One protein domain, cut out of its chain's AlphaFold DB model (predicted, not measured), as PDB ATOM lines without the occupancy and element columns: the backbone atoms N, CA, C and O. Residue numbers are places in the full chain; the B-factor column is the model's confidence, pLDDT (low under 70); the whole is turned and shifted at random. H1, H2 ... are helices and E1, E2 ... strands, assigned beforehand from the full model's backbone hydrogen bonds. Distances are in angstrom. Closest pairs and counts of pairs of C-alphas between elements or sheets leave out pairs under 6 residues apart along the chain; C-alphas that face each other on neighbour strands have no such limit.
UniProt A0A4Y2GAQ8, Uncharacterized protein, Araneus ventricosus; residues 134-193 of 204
ATOM      1  N   CYS A 134      77.755 -58.825 151.974       89.31
ATOM      2  CA  CYS A 134      76.368 -58.924 152.382       89.31
ATOM      3  C   CYS A 134      75.485 -57.984 151.560       89.31
ATOM      4  O   CYS A 134      75.701 -56.775 151.540       89.31
ATOM      5  N   CYS A 135      74.451 -58.538 150.937       88.25
ATOM      6  CA  CYS A 135      73.397 -57.791 150.268       88.25
ATOM      7  C   CYS A 135      72.036 -58.169 150.856       88.25
ATOM      8  O   CYS A 135      71.838 -59.267 151.369       88.25
ATOM      9  N   ARG A 136      71.045 -57.287 150.690       84.44
ATOM     10  CA  ARG A 136      69.695 -57.444 151.261       84.44
ATOM     11  C   ARG A 136      69.030 -58.805 150.989       84.44
ATOM     12  O   ARG A 136      68.228 -59.273 151.786       84.44
ATOM     13  N   ARG A 137      69.308 -59.425 149.838       81.88
ATOM     14  CA  ARG A 137      68.713 -60.709 149.422       81.88
ATOM     15  C   ARG A 137      69.714 -61.860 149.369       81.88
ATOM     16  O   ARG A 137      69.285 -62.992 149.159       81.88
ATOM     17  N   GLY A 138      71.007 -61.630 149.583       86.56
ATOM     18  CA  GLY A 138      72.026 -62.606 149.200       86.56
ATOM     19  C   GLY A 138      73.447 -62.212 149.550       86.56
ATOM     20  O   GLY A 138      73.704 -61.176 150.154       86.56
ATOM     21  N   CYS A 139      74.363 -63.058 149.106       89.38
ATOM     22  CA  CYS A 139      75.785 -62.773 149.089       89.38
ATOM     23  C   CYS A 139      76.169 -62.430 147.658       89.38
ATOM     24  O   CYS A 139      75.833 -63.179 146.741       89.38
ATOM     25  N   CYS A 140      76.868 -61.319 147.468       90.62
ATOM     26  CA  CYS A 140      77.352 -60.920 146.154       90.62
ATOM     27  C   CYS A 140      78.874 -60.781 146.162       90.62
ATOM     28  O   CYS A 140      79.432 -60.510 147.215       90.62
ATOM     29  N   PRO A 141      79.587 -60.946 145.040       89.88
ATOM     30  CA  PRO A 141      81.037 -60.738 145.001       89.88
ATOM     31  C   PRO A 141      81.434 -59.355 145.550       89.88
ATOM     32  O   PRO A 141      80.732 -58.382 145.300       89.88
ATOM     33  N   LYS A 142      82.562 -59.199 146.254       88.12
ATOM     34  CA  LYS A 142      82.967 -57.884 146.811       88.12
ATOM     35  C   LYS A 142      83.102 -56.764 145.767       88.12
ATOM     36  O   LYS A 142      82.958 -55.599 146.106       88.12
ATOM     37  N   MET A 143      83.372 -57.115 144.508       85.31
ATOM     38  CA  MET A 143      83.481 -56.169 143.386       85.31
ATOM     39  C   MET A 143      82.152 -55.933 142.651       85.31
ATOM     40  O   MET A 143      82.102 -55.188 141.680       85.31
ATOM     41  N   SER A 144      81.082 -56.604 143.066       87.19
ATOM     42  CA  SER A 144      79.748 -56.427 142.496       87.19
ATOM     43  C   SER A 144      78.998 -55.298 143.200       87.19
ATOM     44  O   SER A 144      79.345 -54.904 144.313       87.19
ATOM     45  N   THR A 145      77.919 -54.823 142.587       88.06
ATOM     46  CA  THR A 145      76.977 -53.908 143.242       88.06
ATOM     47  C   THR A 145      75.743 -54.693 143.686       88.06
ATOM     48  O   THR A 145      75.132 -55.396 142.877       88.06
ATOM     49  N   CYS A 146      75.348 -54.588 144.960       87.88
ATOM     50  CA  CYS A 146      74.086 -55.162 145.438       87.88
ATOM     51  C   CYS A 146      72.903 -54.496 144.722       87.88
ATOM     52  O   CYS A 146      72.784 -53.271 144.769       87.88
ATOM     53  N   CYS A 147      71.999 -55.271 144.118       87.69
ATOM     54  CA  CYS A 147      70.872 -54.688 143.396       87.69
ATOM     55  C   CYS A 147      69.604 -55.519 143.477       87.69
ATOM     56  O   CYS A 147      69.573 -56.614 142.938       87.69
ATOM     57  N   GLY A 148      68.557 -54.985 144.112       76.88
ATOM     58  CA  GLY A 148      67.200 -55.546 144.143       76.88
ATOM     59  C   GLY A 148      67.112 -57.071 144.274       76.88
ATOM     60  O   GLY A 148      67.022 -57.600 145.383       76.88
ATOM     61  N   SER A 149      67.074 -57.748 143.123       68.12
ATOM     62  CA  SER A 149      66.932 -59.195 142.927       68.12
ATOM     63  C   SER A 149      68.242 -59.999 142.977       68.12
ATOM     64  O   SER A 149      68.176 -61.220 143.093       68.12
ATOM     65  N   GLY A 150      69.416 -59.369 142.925       83.75
ATOM     66  CA  GLY A 150      70.696 -60.072 142.883       83.75
ATOM     67  C   GLY A 150      71.932 -59.172 142.898       83.75
ATOM     68  O   GLY A 150      72.009 -58.175 143.621       83.75
ATOM     69  N   CYS A 151      72.933 -59.589 142.126       89.06
ATOM     70  CA  CYS A 151      74.271 -59.012 142.110       89.06
ATOM     71  C   CYS A 151      74.578 -58.463 140.721       89.06
ATOM     72  O   CYS A 151      74.510 -59.196 139.736       89.06
ATOM     73  N   CYS A 152      74.958 -57.196 140.649       87.56
ATOM     74  CA  CYS A 152      75.382 -56.574 139.408       87.56
ATOM     75  C   CYS A 152      76.881 -56.762 139.179       87.56
ATOM     76  O   CYS A 152      77.665 -56.646 140.117       87.56
ATOM     77  N   ALA A 153      77.289 -57.038 137.940       85.88
ATOM     78  CA  ALA A 153      78.698 -57.209 137.593       85.88
ATOM     79  C   ALA A 153      79.542 -55.966 137.939       85.88
ATOM     80  O   ALA A 153      79.025 -54.865 138.131       85.88
ATOM     81  N   TYR A 154      80.860 -56.130 138.009       85.44
ATOM     82  CA  TYR A 154      81.755 -54.986 138.184       85.44
ATOM     83  C   TYR A 154      81.580 -53.965 137.043       85.44
ATOM     84  O   TYR A 154      81.333 -54.353 135.902       85.44
ATOM     85  N   GLY A 155      81.700 -52.670 137.357       82.38
ATOM     86  CA  GLY A 155      81.509 -51.589 136.382       82.38
ATOM     87  C   GLY A 155      80.050 -51.402 135.961       82.38
ATOM     88  O   GLY A 155      79.774 -51.019 134.825       82.38
ATOM     89  N   THR A 156      79.100 -51.714 136.848       86.44
ATOM     90  CA  THR A 156      77.668 -51.495 136.616       86.44
ATOM     91  C   THR A 156      76.998 -50.821 137.820       86.44
ATOM     92  O   THR A 156      77.397 -51.009 138.975       86.44
ATOM     93  N   ILE A 157      75.965 -50.021 137.552       85.44
ATOM     94  CA  ILE A 157      75.114 -49.355 138.536       85.44
ATOM     95  C   ILE A 157      73.806 -50.127 138.725       85.44
ATOM     96  O   ILE A 157      73.261 -50.703 137.783       85.44
ATOM     97  N   CYS A 158      73.270 -50.104 139.944       86.56
ATOM     98  CA  CYS A 158      71.965 -50.684 140.228       86.56
ATOM     99  C   CYS A 158      70.829 -49.712 139.895       86.56
ATOM    100  O   CYS A 158      70.784 -48.600 140.422       86.56
ATOM    101  N   CYS A 159      69.865 -50.173 139.104       86.44
ATOM    102  CA  CYS A 159      68.675 -49.434 138.699       86.44
ATOM    103  C   CYS A 159      67.393 -50.122 139.194       86.44
ATOM    104  O   CYS A 159      66.475 -50.424 138.435       86.44
ATOM    105  N   GLY A 160      67.329 -50.401 140.499       82.19
ATOM    106  CA  GLY A 160      66.203 -51.094 141.125       82.19
ATOM    107  C   GLY A 160      66.410 -52.606 141.140       82.19
ATOM    108  O   GLY A 160      67.038 -53.120 142.061       82.19
ATOM    109  N   SER A 161      65.873 -53.319 140.148       80.69
ATOM    110  CA  SER A 161      65.990 -54.784 140.006       80.69
ATOM    111  C   SER A 161      66.949 -55.225 138.899       80.69
ATOM    112  O   SER A 161      66.987 -56.407 138.564       80.69
ATOM    113  N   TRP A 162      67.689 -54.289 138.303       83.69
ATOM    114  CA  TRP A 162      68.500 -54.548 137.122       83.69
ATOM    115  C   TRP A 162      69.764 -53.674 137.094       83.69
ATOM    116  O   TRP A 162      69.863 -52.690 137.831       83.69
ATOM    117  N   CYS A 163      70.729 -54.042 136.252       86.50
ATOM    118  CA  CYS A 163      72.083 -53.490 136.255       86.50
ATOM    119  C   CYS A 163      72.411 -52.756 134.949       86.50
ATOM    120  O   CYS A 163      72.384 -53.368 133.884       86.50
ATOM    121  N   CYS A 164      72.791 -51.482 135.044       85.69
ATOM    122  CA  CYS A 164      73.267 -50.676 133.916       85.69
ATOM    123  C   CYS A 164      74.789 -50.599 133.877       85.69
ATOM    124  O   CYS A 164      75.376 -50.500 134.949       85.69
ATOM    125  N   PRO A 165      75.455 -50.539 132.715       85.94
ATOM    126  CA  PRO A 165      76.883 -50.269 132.676       85.94
ATOM    127  C   PRO A 165      77.195 -48.885 133.257       85.94
ATOM    128  O   PRO A 165      76.393 -47.947 133.223       85.94
ATOM    129  N   GLU A 166      78.378 -48.773 133.843       80.56
ATOM    130  CA  GLU A 166      78.872 -47.530 134.411       80.56
ATOM    131  C   GLU A 166      79.006 -46.465 133.314       80.56
ATOM    132  O   GLU A 166      79.598 -46.694 132.263       80.56
ATOM    133  N   GLY A 167      78.413 -45.293 133.549       77.25
ATOM    134  CA  GLY A 167      78.302 -44.237 132.539       77.25
ATOM    135  C   GLY A 167      76.897 -44.084 131.961       77.25
ATOM    136  O   GLY A 167      76.586 -43.015 131.439       77.25
ATOM    137  N   ASP A 168      76.019 -45.062 132.160       83.00
ATOM    138  CA  ASP A 168      74.598 -44.917 131.864       83.00
ATOM    139  C   ASP A 168      73.840 -44.355 133.079       83.00
ATOM    140  O   ASP A 168      74.349 -44.283 134.202       83.00
ATOM    141  N   ARG A 169      72.611 -43.892 132.851       83.19
ATOM    142  CA  ARG A 169      71.629 -43.569 133.890       83.19
ATOM    143  C   ARG A 169      70.446 -44.519 133.773       83.19
ATOM    144  O   ARG A 169      70.113 -44.974 132.679       83.19
ATOM    145  N   CYS A 170      69.776 -44.755 134.892       84.19
ATOM    146  CA  CYS A 170      68.531 -45.506 134.899       84.19
ATOM    147  C   CYS A 170      67.475 -44.765 134.071       84.19
ATOM    148  O   CYS A 170      67.268 -43.559 134.241       84.19
ATOM    149  N   GLY A 171      66.840 -45.478 133.149       79.94
ATOM    150  CA  GLY A 171      65.732 -44.981 132.355       79.94
ATOM    151  C   GLY A 171      64.433 -44.878 133.159       79.94
ATOM    152  O   GLY A 171      64.345 -45.389 134.276       79.94
ATOM    153  N   PRO A 172      63.419 -44.195 132.599       72.44
ATOM    154  CA  PRO A 172      62.117 -44.016 133.241       72.44
ATOM    155  C   PRO A 172      61.276 -45.303 133.266       72.44
ATOM    156  O   PRO A 172      60.340 -45.406 134.053       72.44
ATOM    157  N   SER A 173      61.596 -46.272 132.409       69.56
ATOM    158  CA  SER A 173      60.976 -47.595 132.344       69.56
ATOM    159  C   SER A 173      61.859 -48.663 132.995       69.56
ATOM    160  O   SER A 173      63.080 -48.514 133.090       69.56
ATOM    161  N   PHE A 174      61.230 -49.755 133.443       66.75
ATOM    162  CA  PHE A 174      61.944 -50.932 133.937       66.75
ATOM    163  C   PHE A 174      62.949 -51.423 132.882       66.75
ATOM    164  O   PHE A 174      62.662 -51.406 131.687       66.75
ATOM    165  N   GLU A 175      64.138 -51.828 133.334       71.50
ATOM    166  CA  GLU A 175      65.163 -52.481 132.502       71.50
ATOM    167  C   GLU A 175      65.722 -51.630 131.345       71.50
ATOM    168  O   GLU A 175      66.202 -52.160 130.348       71.50
ATOM    169  N   THR A 176      65.676 -50.297 131.445       78.62
ATOM    170  CA  THR A 176      66.147 -49.413 130.360       78.62
ATOM    171  C   THR A 176      67.330 -48.548 130.780       78.62
ATOM    172  O   THR A 176      67.189 -47.742 131.696       78.62
ATOM    173  N   CYS A 177      68.491 -48.672 130.128       82.44
ATOM    174  CA  CYS A 177      69.646 -47.798 130.372       82.44
ATOM    175  C   CYS A 177      69.594 -46.647 129.391       82.44
ATOM    176  O   CYS A 177      69.369 -46.849 128.199       82.44
ATOM    177  N   ILE A 178      69.878 -45.445 129.874       81.75
ATOM    178  CA  ILE A 178      70.085 -44.295 129.008       81.75
ATOM    179  C   ILE A 178      71.552 -43.922 129.097       81.75
ATOM    180  O   ILE A 178      72.036 -43.533 130.159       81.75
ATOM    181  N   ASN A 179      72.253 -43.996 127.976       80.12
ATOM    182  CA  ASN A 179      73.631 -43.550 127.920       80.12
ATOM    183  C   ASN A 179      73.710 -42.055 128.251       80.12
ATOM    184  O   ASN A 179      72.888 -41.274 127.766       80.12
ATOM    185  N   LYS A 180      74.674 -41.622 129.073       62.69
ATOM    186  CA  LYS A 180      74.828 -40.189 129.399       62.69
ATOM    187  C   LYS A 180      75.038 -39.316 128.149       62.69
ATOM    188  O   LYS A 180      74.745 -38.126 128.209       62.69
ATOM    189  N   GLY A 181      75.481 -39.899 127.029       56.44
ATOM    190  CA  GLY A 181      75.586 -39.239 125.722       56.44
ATOM    191  C   GLY A 181      74.330 -39.306 124.840       56.44
ATOM    192  O   GLY A 181      74.276 -38.617 123.826       56.44
ATOM    193  N   ALA A 182      73.315 -40.096 125.206       55.41
ATOM    194  CA  ALA A 182      72.033 -40.158 124.504       55.41
ATOM    195  C   ALA A 182      71.155 -38.981 124.946       55.41
ATOM    196  O   ALA A 182      70.209 -39.097 125.731       55.41
ATOM    197  N   THR A 183      71.515 -37.800 124.468       50.09
ATOM    198  CA  THR A 183      70.617 -36.657 124.446       50.09
ATOM    199  C   THR A 183      69.405 -37.019 123.587       50.09
ATOM    200  O   THR A 183      69.527 -37.541 122.480       50.09
ATOM    201  N   ILE A 184      68.221 -36.765 124.140       54.44
ATOM    202  CA  ILE A 184      66.900 -36.927 123.522       54.44
ATOM    203  C   ILE A 184      66.795 -35.894 122.384       54.44
ATOM    204  O   ILE A 184      66.120 -34.880 122.499       54.44
ATOM    205  N   PHE A 185      67.570 -36.073 121.315       53.53
ATOM    206  CA  PHE A 185      67.556 -35.187 120.151       53.53
ATOM    207  C   PHE A 185      66.544 -35.639 119.107       53.53
ATOM    208  O   PHE A 185      66.185 -34.831 118.261       53.53
ATOM    209  N   SER A 186      66.052 -36.881 119.166       55.41
ATOM    210  CA  SER A 186      65.110 -37.383 118.162       55.41
ATOM    211  C   SER A 186      63.805 -36.580 118.165       55.41
ATOM    212  O   SER A 186      63.408 -36.052 117.130       55.41
ATOM    213  N   ASP A 187      63.176 -36.392 119.326       54.88
ATOM    214  CA  ASP A 187      61.853 -35.752 119.376       54.88
ATOM    215  C   ASP A 187      61.917 -34.233 119.156       54.88
ATOM    216  O   ASP A 187      61.078 -33.658 118.463       54.88
ATOM    217  N   ILE A 188      62.957 -33.570 119.673       63.03
ATOM    218  CA  ILE A 188      63.144 -32.120 119.498       63.03
ATOM    219  C   ILE A 188      63.566 -31.792 118.058       63.03
ATOM    220  O   ILE A 188      63.100 -30.799 117.502       63.03
ATOM    221  N   ALA A 189      64.405 -32.622 117.426       63.38
ATOM    222  CA  ALA A 189      64.783 -32.419 116.030       63.38
ATOM    223  C   ALA A 189      63.578 -32.570 115.096       63.38
ATOM    224  O   ALA A 189      63.410 -31.742 114.204       63.38
ATOM    225  N   VAL A 190      62.708 -33.562 115.316       68.69
ATOM    226  CA  VAL A 190      61.484 -33.734 114.515       68.69
ATOM    227  C   VAL A 190      60.550 -32.530 114.670       68.69
ATOM    228  O   VAL A 190      60.050 -32.018 113.670       68.69
ATOM    229  N   LEU A 191      60.366 -32.016 115.892       70.69
ATOM    230  CA  LEU A 191      59.561 -30.812 116.128       70.69
ATOM    231  C   LEU A 191      60.161 -29.562 115.467       70.69
ATOM    232  O   LEU A 191      59.424 -28.777 114.873       70.69
ATOM    233  N   LEU A 192      61.486 -29.390 115.510       74.25
ATOM    234  CA  LEU A 192      62.179 -28.300 114.815       74.25
ATOM    235  C   LEU A 192      62.041 -28.408 113.291       74.25
ATOM    236  O   LEU A 192      61.745 -27.410 112.637       74.25
ATOM    237  N   TRP A 193      62.191 -29.605 112.721       74.62
ATOM    238  CA  TRP A 193      62.010 -29.837 111.285       74.62
ATOM    239  C   TRP A 193      60.572 -29.576 110.826       74.62
ATOM    240  O   TRP A 193      60.361 -28.955 109.779       74.62
TER     241      TRP A 193
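What this domain is: This is residues 134 to 193 of the 204 residues of an uncharacterized protein of Araneus ventricosus (UniProt A0A4Y2GAQ8). A row of small two-stranded hairpins, E2 with E3, E4 with E5 and E6 with E7, is stacked one after another along a rod; E1, paired with residues 134 to 135, makes one end of the row, and beyond the other end residues 183 to 193, of which 185 to 193 belong to H1, stick out as an arm. The printed part has 60 residues, with seven named strands and then one named helix, in the order E1 to E7 and H1. Each hairpin is a separate antiparallel sheet of two strands, and the class is mixed, helices and strands. The whole is loose, with a radius of gyration of the C-alphas of 15.1 A, and spans 52 by 18 by 9 A.

How they stand to each other: E4, residues 156 to 158, and E5, residues 163 to 165, form an antiparallel hairpin at 145 degrees, with N 157 and O 164 within hydrogen-bond range at 2.7 A. Toward the first printed residue comes the hairpin of E2, residues 145 to 147, and E3, residues 150 to 152, antiparallel at 140 degrees, with N 150 and O 147 at 2.8 A. The closest C-alphas of E2 and E4 are those of Cys 147 and Cys 158, 5.2 A apart. E1, residues 138 to 141, pairs with no named strand, but residues 138 to 139 of it pair antiparallel with residues 134 to 135; its closest C-alphas to E3 are those of Cys 140 and Cys 151, 5.4 A apart. On from E5, the hairpin of E6, residues 168 to 170, and E7, residues 177 to 179, is antiparallel at 142 degrees, with N 169 and O 178 at 2.8 A. The closest C-alphas of E5 and E7 are those of Cys 164 and Cys 177, 5.8 A apart, and E4 and E6 are near each other. H1, residues 185 to 193, is apart from E1 to E6, and in it every O i to N i+4 pair is within hydrogen-bond range.

Where its parts are: E1 measures 10.1 A from C-alpha 138 at (72.026, -62.606, 149.200) to C-alpha 141. E2 measures 6.2 A, E7 6.3 A, and E3, E4, E5 and E6 6.8 A each. H1 measures 11.7 A and ends with C-alpha 193 at (62.010, -29.837, 111.285).

The domain as a whole: The C-alphas farthest apart are those of Cys 134 and Trp 193, 52.4 A. Without the stretch that stands free, the body of 49 residues spans 34 by 19 by 9 A. The printed part has no cut. No link is long, and that from E6 to E7, six residues, is short; the others are tight. Mean pLDDT of the printed part is 78.0, and residues 149, 173 to 174 and 180 to 190 are under 70.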